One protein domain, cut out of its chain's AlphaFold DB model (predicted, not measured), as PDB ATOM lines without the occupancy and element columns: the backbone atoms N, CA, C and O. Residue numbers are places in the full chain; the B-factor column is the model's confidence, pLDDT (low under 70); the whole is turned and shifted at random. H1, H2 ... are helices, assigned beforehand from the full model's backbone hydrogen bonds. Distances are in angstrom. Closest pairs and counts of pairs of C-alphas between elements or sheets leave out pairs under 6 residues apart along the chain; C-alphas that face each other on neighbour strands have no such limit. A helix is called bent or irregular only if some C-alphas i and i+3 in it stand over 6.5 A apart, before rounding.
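What this domain is: This is residues 136 to 207 of the 290 residues of an uncharacterized protein of Porphyridium purpureum (UniProt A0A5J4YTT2). The longest helix, H4, makes one end of an elongated, loosely joined row of helices: H3 turns back into H4 through one residue, H2 lies between this turn and H1, and H1 makes the other end, crossing H2 at a steep angle. Contacts between the helices are few, and beyond its first part H4 reaches away from the others. You have 72 printed residues with four named helices, H1 to H4 in chain order, and no named strand, an all-helix domain. It is compact by its radius of gyration of the C-alphas, 12.8 A, and spans 39 by 25 by 20 A.

How they stand to each other: Start at H4, residues 182 to 203, irregular, with C-alphas 183 and 186 8.5 A apart and a kink of 51 degrees near residue 197. With residues 184 to 188 alone it only just touches H3, residues 171 to 180, with 3 pairs of C-alphas within 8 A, and only at the corner; the closest C-alphas, of His 178 and Phe 188, are 6.7 A apart. They run opposite ways at a shallow tilt of 18 degrees, by a rough line for H4. H2, residues 159 to 166, is close to but not clearly touching H4; their closest C-alphas, of Asp 159 and Leu 187, are 7.7 A apart. H2 touches residues 141 to 145 of H1, residues 136 to 147, the same way at a steep tilt of 49 degrees; the closest C-alphas, of Leu 141 and Ala 165, are 5.6 A apart. H1 is apart from H3 and H4. Every O i to N i+4 pair is within hydrogen-bond range in H1 and H3, against 3 of 4 in H2 and 12 of 18 in H4.

Where its parts are: Find C-alpha 136 at (-39.691, -16.198, -45.906), where H1 begins its 16.8 A. H2 covers 10.4 A and H3 14.4 A. H4 runs 29.9 A from C-alpha 182 at (-36.585, -43.236, -55.300) to C-alpha 203 at (-55.763, -50.515, -33.580).

The domain as a whole: The two C-alphas farthest apart, of Leu 136 and Leu 203, are 39.8 A apart. The printed part has no cut; the link from H1 to H2, 11 residues, is long, and the other two are tight. Mean pLDDT of the printed part is 88.9, and residues 202 to 205 are under 70.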
ATOM      1  N   LEU A 136     -39.893 -15.835 -44.497       92.44
ATOM      2  CA  LEU A 136     -39.691 -16.198 -45.906       92.44
ATOM      3  C   LEU A 136     -39.829 -17.716 -46.130       92.44
ATOM      4  O   LEU A 136     -40.387 -18.147 -47.139       92.44
ATOM      5  N   SER A 137     -39.374 -18.523 -45.168       90.56
ATOM      6  CA  SER A 137     -39.503 -19.983 -45.191       90.56
ATOM      7  C   SER A 137     -40.965 -20.434 -45.154       90.56
ATOM      8  O   SER A 137     -41.346 -21.319 -45.917       90.56
ATOM      9  N   GLU A 138     -41.814 -19.803 -44.342       91.38
ATOM     10  CA  GLU A 138     -43.257 -20.076 -44.335       91.38
ATOM     11  C   GLU A 138     -43.906 -19.740 -45.678       91.38
ATOM     12  O   GLU A 138     -44.748 -20.501 -46.162       91.38
ATOM     13  N   PHE A 139     -43.502 -18.630 -46.300       92.19
ATOM     14  CA  PHE A 139     -44.024 -18.238 -47.605       92.19
ATOM     15  C   PHE A 139     -43.629 -19.246 -48.692       92.19
ATOM     16  O   PHE A 139     -44.479 -19.678 -49.475       92.19
ATOM     17  N   ALA A 140     -42.372 -19.696 -48.684       90.19
ATOM     18  CA  ALA A 140     -41.882 -20.735 -49.584       90.19
ATOM     19  C   ALA A 140     -42.621 -22.068 -49.375       90.19
ATOM     20  O   ALA A 140     -43.118 -22.658 -50.334       90.19
ATOM     21  N   LEU A 141     -42.786 -22.514 -48.126       91.31
ATOM     22  CA  LEU A 141     -43.535 -23.733 -47.806       91.31
ATOM     23  C   LEU A 141     -45.000 -23.639 -48.235       91.31
ATOM     24  O   LEU A 141     -45.565 -24.614 -48.732       91.31
ATOM     25  N   ARG A 142     -45.626 -22.470 -48.073       91.50
ATOM     26  CA  ARG A 142     -47.000 -22.232 -48.521       91.50
ATOM     27  C   ARG A 142     -47.113 -22.323 -50.041       91.50
ATOM     28  O   ARG A 142     -48.029 -22.987 -50.523       91.50
ATOM     29  N   ALA A 143     -46.184 -21.713 -50.771       91.12
ATOM     30  CA  ALA A 143     -46.139 -21.789 -52.227       91.12
ATOM     31  C   ALA A 143     -45.923 -23.232 -52.712       91.12
ATOM     32  O   ALA A 143     -46.627 -23.683 -53.616       91.12
ATOM     33  N   ILE A 144     -45.025 -23.989 -52.069       90.00
ATOM     34  CA  ILE A 144     -44.826 -25.412 -52.370       90.00
ATOM     35  C   ILE A 144     -46.133 -26.171 -52.143       90.00
ATOM     36  O   ILE A 144     -46.613 -26.830 -53.059       90.00
ATOM     37  N   ARG A 145     -46.766 -26.014 -50.972       89.75
ATOM     38  CA  ARG A 145     -48.024 -26.697 -50.622       89.75
ATOM     39  C   ARG A 145     -49.155 -26.439 -51.609       89.75
ATOM     40  O   ARG A 145     -49.884 -27.367 -51.946       89.75
ATOM     41  N   GLN A 146     -49.279 -25.209 -52.093       91.31
ATOM     42  CA  GLN A 146     -50.278 -24.843 -53.100       91.31
ATOM     43  C   GLN A 146     -50.035 -25.527 -54.451       91.31
ATOM     44  O   GLN A 146     -50.993 -25.811 -55.164       91.31
ATOM     45  N   ASN A 147     -48.780 -25.843 -54.773       90.00
ATOM     46  CA  ASN A 147     -48.377 -26.443 -56.045       90.00
ATOM     47  C   ASN A 147     -48.003 -27.933 -55.934       90.00
ATOM     48  O   ASN A 147     -47.543 -28.524 -56.909       90.00
ATOM     49  N   LEU A 148     -48.234 -28.589 -54.789       86.88
ATOM     50  CA  LEU A 148     -47.875 -30.003 -54.574       86.88
ATOM     51  C   LEU A 148     -48.562 -30.970 -55.545       86.88
ATOM     52  O   LEU A 148     -48.032 -32.036 -55.842       86.88
ATOM     53  N   SER A 149     -49.735 -30.612 -56.068       86.56
ATOM     54  CA  SER A 149     -50.422 -31.402 -57.093       86.56
ATOM     55  C   SER A 149     -49.706 -31.390 -58.447       86.56
ATOM     56  O   SER A 149     -49.913 -32.316 -59.232       86.56
ATOM     57  N   GLN A 150     -48.850 -30.402 -58.704       89.44
ATOM     58  CA  GLN A 150     -48.043 -30.273 -59.921       89.44
ATOM     59  C   GLN A 150     -46.581 -30.676 -59.686       89.44
ATOM     60  O   GLN A 150     -45.851 -30.971 -60.630       89.44
ATOM     61  N   LEU A 151     -46.146 -30.691 -58.425       87.12
ATOM     62  CA  LEU A 151     -44.776 -30.992 -58.053       87.12
ATOM     63  C   LEU A 151     -44.555 -32.505 -58.042       87.12
ATOM     64  O   LEU A 151     -44.990 -33.223 -57.148       87.12
ATOM     65  N   ASP A 152     -43.886 -32.979 -59.083       87.25
ATOM     66  CA  ASP A 152     -43.639 -34.398 -59.311       87.25
ATOM     67  C   ASP A 152     -42.238 -34.838 -58.855       87.25
ATOM     68  O   ASP A 152     -42.042 -35.974 -58.428       87.25
ATOM     69  N   ARG A 153     -41.248 -33.943 -58.924       90.56
ATOM     70  CA  ARG A 153     -39.874 -34.173 -58.461       90.56
ATOM     71  C   ARG A 153     -39.537 -33.160 -57.378       90.56
ATOM     72  O   ARG A 153     -39.762 -31.970 -57.567       90.56
ATOM     73  N   LEU A 154     -38.993 -33.643 -56.264       88.62
ATOM     74  CA  LEU A 154     -38.539 -32.804 -55.152       88.62
ATOM     75  C   LEU A 154     -37.128 -32.248 -55.399       88.62
ATOM     76  O   LEU A 154     -36.699 -31.353 -54.683       88.62
ATOM     77  N   GLY A 155     -36.413 -32.759 -56.409       85.56
ATOM     78  CA  GLY A 155     -35.055 -32.320 -56.739       85.56
ATOM     79  C   GLY A 155     -34.098 -32.497 -55.558       85.56
ATOM     80  O   GLY A 155     -34.202 -33.477 -54.817       85.56
ATOM     81  N   ASP A 156     -33.227 -31.510 -55.357       87.69
ATOM     82  CA  ASP A 156     -32.212 -31.482 -54.294       87.69
ATOM     83  C   ASP A 156     -32.672 -30.709 -53.048       87.69
ATOM     84  O   ASP A 156     -31.857 -30.231 -52.261       87.69
ATOM     85  N   LEU A 157     -33.989 -30.559 -52.842       89.56
ATOM     86  CA  LEU A 157     -34.495 -29.868 -51.654       89.56
ATOM     87  C   LEU A 157     -34.008 -30.569 -50.373       89.56
ATOM     88  O   LEU A 157     -34.182 -31.785 -50.264       89.56
ATOM     89  N   PRO A 158     -33.481 -29.849 -49.372       91.38
ATOM     90  CA  PRO A 158     -33.118 -30.459 -48.099       91.38
ATOM     91  C   PRO A 158     -34.329 -31.119 -47.432       91.38
ATOM     92  O   PRO A 158     -35.452 -30.608 -47.506       91.38
ATOM     93  N   ASP A 159     -34.101 -32.241 -46.753       91.62
ATOM     94  CA  ASP A 159     -35.162 -33.028 -46.108       91.62
ATOM     95  C   ASP A 159     -35.958 -32.208 -45.076       91.62
ATOM     96  O   ASP A 159     -37.172 -32.374 -44.933       91.62
ATOM     97  N   GLU A 160     -35.302 -31.230 -44.451       90.12
ATOM     98  CA  GLU A 160     -35.875 -30.241 -43.529       90.12
ATOM     99  C   GLU A 160     -37.012 -29.411 -44.144       90.12
ATOM    100  O   GLU A 160     -37.928 -29.006 -43.431       90.12
ATOM    101  N   PHE A 161     -36.991 -29.176 -45.462       90.25
ATOM    102  CA  PHE A 161     -38.063 -28.480 -46.182       90.25
ATOM    103  C   PHE A 161     -39.120 -29.448 -46.711       90.25
ATOM    104  O   PHE A 161     -40.305 -29.109 -46.759       90.25
ATOM    105  N   VAL A 162     -38.714 -30.663 -47.081       91.69
ATOM    106  CA  VAL A 162     -39.622 -31.684 -47.613       91.69
ATOM    107  C   VAL A 162     -40.589 -32.177 -46.539       91.69
ATOM    108  O   VAL A 162     -41.789 -32.279 -46.805       91.69
ATOM    109  N   LEU A 163     -40.100 -32.410 -45.316       90.44
ATOM    110  CA  LEU A 163     -40.910 -32.822 -44.164       90.44
ATOM    111  C   LEU A 163     -42.144 -31.922 -43.934       90.44
ATOM    112  O   LEU A 163     -43.281 -32.410 -43.986       90.44
ATOM    113  N   PRO A 164     -41.978 -30.604 -43.728       91.38
ATOM    114  CA  PRO A 164     -43.100 -29.696 -43.563       91.38
ATOM    115  C   PRO A 164     -43.872 -29.474 -44.864       91.38
ATOM    116  O   PRO A 164     -45.094 -29.315 -44.797       91.38
ATOM    117  N   ALA A 165     -43.229 -29.475 -46.036       91.31
ATOM    118  CA  ALA A 165     -43.933 -29.303 -47.305       91.31
ATOM    119  C   ALA A 165     -44.963 -30.416 -47.533       91.31
ATOM    120  O   ALA A 165     -46.116 -30.116 -47.831       91.31
ATOM    121  N   LEU A 166     -44.587 -31.678 -47.311       91.88
ATOM    122  CA  LEU A 166     -45.467 -32.831 -47.522       91.88
ATOM    123  C   LEU A 166     -46.414 -33.118 -46.343       91.88
ATOM    124  O   LEU A 166     -47.262 -34.009 -46.423       91.88
ATOM    125  N   SER A 167     -46.321 -32.363 -45.245       88.81
ATOM    126  CA  SER A 167     -47.246 -32.507 -44.119       88.81
ATOM    127  C   SER A 167     -48.676 -32.155 -44.545       88.81
ATOM    128  O   SER A 167     -48.979 -30.996 -44.826       88.81
ATOM    129  N   GLY A 168     -49.569 -33.149 -44.531       85.06
ATOM    130  CA  GLY A 168     -50.977 -33.001 -44.931       85.06
ATOM    131  C   GLY A 168     -51.253 -33.309 -46.404       85.06
ATOM    132  O   GLY A 168     -52.348 -33.030 -46.891       85.06
ATOM    133  N   VAL A 169     -50.283 -33.874 -47.126       90.00
ATOM    134  CA  VAL A 169     -50.480 -34.327 -48.505       90.00
ATOM    135  C   VAL A 169     -51.397 -35.544 -48.556       90.00
ATOM    136  O   VAL A 169     -51.274 -36.468 -47.757       90.00
ATOM    137  N   ASN A 170     -52.300 -35.551 -49.538       90.06
ATOM    138  CA  ASN A 170     -53.130 -36.711 -49.837       90.06
ATOM    139  C   ASN A 170     -52.264 -37.889 -50.317       90.06
ATOM    140  O   ASN A 170     -51.356 -37.727 -51.132       90.06
ATOM    141  N   MET A 171     -52.621 -39.085 -49.880       90.88
ATOM    142  CA  MET A 171     -52.004 -40.364 -50.208       90.88
ATOM    143  C   MET A 171     -51.709 -40.609 -51.688       90.88
ATOM    144  O   MET A 171     -50.629 -41.088 -52.039       90.88
ATOM    145  N   LEU A 172     -52.636 -40.242 -52.575       90.50
ATOM    146  CA  LEU A 172     -52.435 -40.388 -54.021       90.50
ATOM    147  C   LEU A 172     -51.259 -39.537 -54.520       90.50
ATOM    148  O   LEU A 172     -50.437 -40.000 -55.311       90.50
ATOM    149  N   ASN A 173     -51.144 -38.310 -54.012       92.00
ATOM    150  CA  ASN A 173     -50.046 -37.415 -54.357       92.00
ATOM    151  C   ASN A 173     -48.738 -37.896 -53.727       92.00
ATOM    152  O   ASN A 173     -47.716 -37.884 -54.405       92.00
ATOM    153  N   LEU A 174     -48.770 -38.373 -52.477       93.38
ATOM    154  CA  LEU A 174     -47.588 -38.925 -51.812       93.38
ATOM    155  C   LEU A 174     -47.017 -40.114 -52.593       93.38
ATOM    156  O   LEU A 174     -45.822 -40.141 -52.866       93.38
ATOM    157  N   SER A 175     -47.875 -41.041 -53.027       93.00
ATOM    158  CA  SER A 175     -47.480 -42.210 -53.827       93.00
ATOM    159  C   SER A 175     -46.845 -41.806 -55.160       93.00
ATOM    160  O   SER A 175     -45.813 -42.344 -55.558       93.00
ATOM    161  N   ARG A 176     -47.436 -40.818 -55.843       94.38
ATOM    162  CA  ARG A 176     -46.922 -40.298 -57.116       94.38
ATOM    163  C   ARG A 176     -45.569 -39.602 -56.949       94.38
ATOM    164  O   ARG A 176     -44.676 -39.817 -57.765       94.38
ATOM    165  N   ILE A 177     -45.421 -38.782 -55.908       94.38
ATOM    166  CA  ILE A 177     -44.165 -38.094 -55.591       94.38
ATOM    167  C   ILE A 177     -43.100 -39.129 -55.202       94.38
ATOM    168  O   ILE A 177     -41.987 -39.065 -55.715       94.38
ATOM    169  N   HIS A 178     -43.435 -40.124 -54.377       94.19
ATOM    170  CA  HIS A 178     -42.514 -41.198 -53.988       94.19
ATOM    171  C   HIS A 178     -41.970 -41.946 -55.211       94.19
ATOM    172  O   HIS A 178     -40.757 -42.044 -55.378       94.19
ATOM    173  N   ALA A 179     -42.847 -42.356 -56.133       94.12
ATOM    174  CA  ALA A 179     -42.457 -43.069 -57.352       94.12
ATOM    175  C   ALA A 179     -41.458 -42.298 -58.237       94.12
ATOM    176  O   ALA A 179     -40.697 -42.899 -58.991       94.12
ATOM    177  N   ARG A 180     -41.450 -40.963 -58.160       95.00
ATOM    178  CA  ARG A 180     -40.556 -40.099 -58.943       95.00
ATOM    179  C   ARG A 180     -39.287 -39.677 -58.200       95.00
ATOM    180  O   ARG A 180     -38.449 -39.010 -58.804       95.00
ATOM    181  N   ASN A 181     -39.136 -40.051 -56.927       94.31
ATOM    182  CA  ASN A 181     -37.999 -39.685 -56.076       94.31
ATOM    183  C   ASN A 181     -37.476 -40.911 -55.279       94.31
ATOM    184  O   ASN A 181     -37.503 -40.886 -54.046       94.31
ATOM    185  N   PRO A 182     -36.976 -41.972 -55.949       92.06
ATOM    186  CA  PRO A 182     -36.585 -43.236 -55.300       92.06
ATOM    187  C   PRO A 182     -35.401 -43.107 -54.326       92.06
ATOM    188  O   PRO A 182     -35.251 -43.904 -53.413       92.06
ATOM    189  N   GLY A 183     -34.565 -42.071 -54.449       93.44
ATOM    190  CA  GLY A 183     -33.441 -41.852 -53.524       93.44
ATOM    191  C   GLY A 183     -33.846 -41.464 -52.095       93.44
ATOM    192  O   GLY A 183     -32.979 -41.333 -51.237       93.44
ATOM    193  N   ARG A 184     -35.142 -41.249 -51.826       93.81
ATOM    194  CA  ARG A 184     -35.654 -40.731 -50.545       93.81
ATOM    195  C   ARG A 184     -36.600 -41.695 -49.828       93.81
ATOM    196  O   ARG A 184     -37.416 -41.258 -49.019       93.81
ATOM    197  N   ASP A 185     -36.493 -42.997 -50.088       92.88
ATOM    198  CA  ASP A 185     -37.393 -44.020 -49.529       92.88
ATOM    199  C   ASP A 185     -37.541 -43.934 -48.005       92.88
ATOM    200  O   ASP A 185     -38.657 -43.940 -47.492       92.88
ATOM    201  N   ARG A 186     -36.428 -43.754 -47.280       92.12
ATOM    202  CA  ARG A 186     -36.432 -43.630 -45.810       92.12
ATOM    203  C   ARG A 186     -37.264 -42.449 -45.315       92.12
ATOM    204  O   ARG A 186     -37.950 -42.562 -44.307       92.12
ATOM    205  N   LEU A 187     -37.208 -41.320 -46.021       93.94
ATOM    206  CA  LEU A 187     -37.984 -40.134 -45.678       93.94
ATOM    207  C   LEU A 187     -39.470 -40.350 -45.979       93.94
ATOM    208  O   LEU A 187     -40.314 -39.995 -45.158       93.94
ATOM    209  N   PHE A 188     -39.803 -40.971 -47.115       94.69
ATOM    210  CA  PHE A 188     -41.191 -41.311 -47.434       94.69
ATOM    211  C   PHE A 188     -41.789 -42.296 -46.433       94.69
ATOM    212  O   PHE A 188     -42.945 -42.128 -46.051       94.69
ATOM    213  N   ASP A 189     -41.014 -43.271 -45.960       94.38
ATOM    214  CA  ASP A 189     -41.477 -44.270 -44.995       94.38
ATOM    215  C   ASP A 189     -41.968 -43.638 -43.679       94.38
ATOM    216  O   ASP A 189     -42.976 -44.066 -43.123       94.38
ATOM    217  N   VAL A 190     -41.366 -42.523 -43.242       92.94
ATOM    218  CA  VAL A 190     -41.847 -41.740 -42.086       92.94
ATOM    219  C   VAL A 190     -43.240 -41.144 -42.334       92.94
ATOM    220  O   VAL A 190     -44.084 -41.120 -41.434       92.94
ATOM    221  N   PHE A 191     -43.520 -40.673 -43.552       93.75
ATOM    222  CA  PHE A 191     -44.855 -40.182 -43.902       93.75
ATOM    223  C   PHE A 191     -45.877 -41.310 -43.959       93.75
ATOM    224  O   PHE A 191     -46.978 -41.148 -43.431       93.75
ATOM    225  N   TRP A 192     -45.501 -42.446 -44.547       93.56
ATOM    226  CA  TRP A 192     -46.329 -43.647 -44.561       93.56
ATOM    227  C   TRP A 192     -46.659 -44.103 -43.140       93.56
ATOM    228  O   TRP A 192     -47.829 -44.324 -42.839       93.56
ATOM    229  N   ALA A 193     -45.675 -44.120 -42.237       92.44
ATOM    230  CA  ALA A 193     -45.883 -44.422 -40.824       92.44
ATOM    231  C   ALA A 193     -46.912 -43.482 -40.190       92.44
ATOM    232  O   ALA A 193     -47.890 -43.927 -39.588       92.44
ATOM    233  N   ARG A 194     -46.743 -42.166 -40.375       91.19
ATOM    234  CA  ARG A 194     -47.665 -41.159 -39.836       91.19
ATOM    235  C   ARG A 194     -49.087 -41.339 -40.367       91.19
ATOM    236  O   ARG A 194     -50.039 -41.195 -39.602       91.19
ATOM    237  N   ILE A 195     -49.238 -41.653 -41.652       91.38
ATOM    238  CA  ILE A 195     -50.547 -41.899 -42.265       91.38
ATOM    239  C   ILE A 195     -51.159 -43.190 -41.726       91.38
ATOM    240  O   ILE A 195     -52.307 -43.168 -41.297       91.38
ATOM    241  N   CYS A 196     -50.398 -44.283 -41.656       91.75
ATOM    242  CA  CYS A 196     -50.859 -45.539 -41.070       91.75
ATOM    243  C   CYS A 196     -51.324 -45.357 -39.624       91.75
ATOM    244  O   CYS A 196     -52.380 -45.859 -39.249       91.75
ATOM    245  N   VAL A 197     -50.577 -44.607 -38.814       90.56
ATOM    246  CA  VAL A 197     -50.965 -44.295 -37.433       90.56
ATOM    247  C   VAL A 197     -52.205 -43.394 -37.400       90.56
ATOM    248  O   VAL A 197     -53.095 -43.605 -36.583       90.56
ATOM    249  N   SER A 198     -52.333 -42.421 -38.301       89.50
ATOM    250  CA  SER A 198     -53.516 -41.552 -38.351       89.50
ATOM    251  C   SER A 198     -54.784 -42.286 -38.804       89.50
ATOM    252  O   SER A 198     -55.851 -42.074 -38.233       89.50
ATOM    253  N   GLU A 199     -54.693 -43.122 -39.839       89.62
ATOM    254  CA  GLU A 199     -55.843 -43.809 -40.443       89.62
ATOM    255  C   GLU A 199     -56.199 -45.103 -39.701       89.62
ATOM    256  O   GLU A 199     -57.378 -45.412 -39.521       89.62
ATOM    257  N   PHE A 200     -55.199 -45.848 -39.222       88.25
ATOM    258  CA  PHE A 200     -55.380 -47.162 -38.597       88.25
ATOM    259  C   PHE A 200     -55.021 -47.197 -37.106       88.25
ATOM    260  O   PHE A 200     -55.343 -48.177 -36.440       88.25
ATOM    261  N   GLY A 201     -54.391 -46.163 -36.541       71.12
ATOM    262  CA  GLY A 201     -53.780 -46.198 -35.200       71.12
ATOM    263  C   GLY A 201     -54.735 -46.343 -34.017       71.12
ATOM    264  O   GLY A 201     -54.277 -46.579 -32.903       71.12
ATOM    265  N   LYS A 202     -56.056 -46.339 -34.233       64.69
ATOM    266  CA  LYS A 202     -57.007 -46.842 -33.223       64.69
ATOM    267  C   LYS A 202     -56.799 -48.338 -32.897       64.69
ATOM    268  O   LYS A 202     -57.377 -48.819 -31.933       64.69
ATOM    269  N   LEU A 203     -55.993 -49.066 -33.680       58.41
ATOM    270  CA  LEU A 203     -55.763 -50.515 -33.580       58.41
ATOM    271  C   LEU A 203     -54.472 -50.943 -32.842       58.41
ATOM    272  O   LEU A 203     -54.005 -52.053 -33.068       58.41
ATOM    273  N   ASN A 204     -53.898 -50.138 -31.940       56.56
ATOM    274  CA  ASN A 204     -52.741 -50.550 -31.113       56.56
ATOM    275  C   ASN A 204     -51.492 -51.001 -31.908       56.56
ATOM    276  O   ASN A 204     -50.797 -51.923 -31.491       56.56
ATOM    277  N   CYS A 205     -51.173 -50.366 -33.037       62.25
ATOM    278  CA  CYS A 205     -49.897 -50.595 -33.733       62.25
ATOM    279  C   CYS A 205     -49.008 -49.345 -33.629       62.25
ATOM    280  O   CYS A 205     -48.971 -48.552 -34.571       62.25
ATOM    281  N   PRO A 206     -48.320 -49.129 -32.491       74.88
ATOM    282  CA  PRO A 206     -47.322 -48.065 -32.367       74.88
ATOM    283  C   PRO A 206     -46.067 -48.337 -33.214       74.88
ATOM    284  O   PRO A 206     -45.280 -47.424 -33.449       74.88
ATOM    285  N   SER A 207     -45.881 -49.574 -33.680       88.50
ATOM    286  CA  SER A 207     -44.745 -50.023 -34.484       88.50
ATOM    287  C   SER A 207     -45.194 -50.766 -35.744       88.50
ATOM    288  O   SER A 207     -46.336 -51.227 -35.847       88.50
TER     289      SER A 207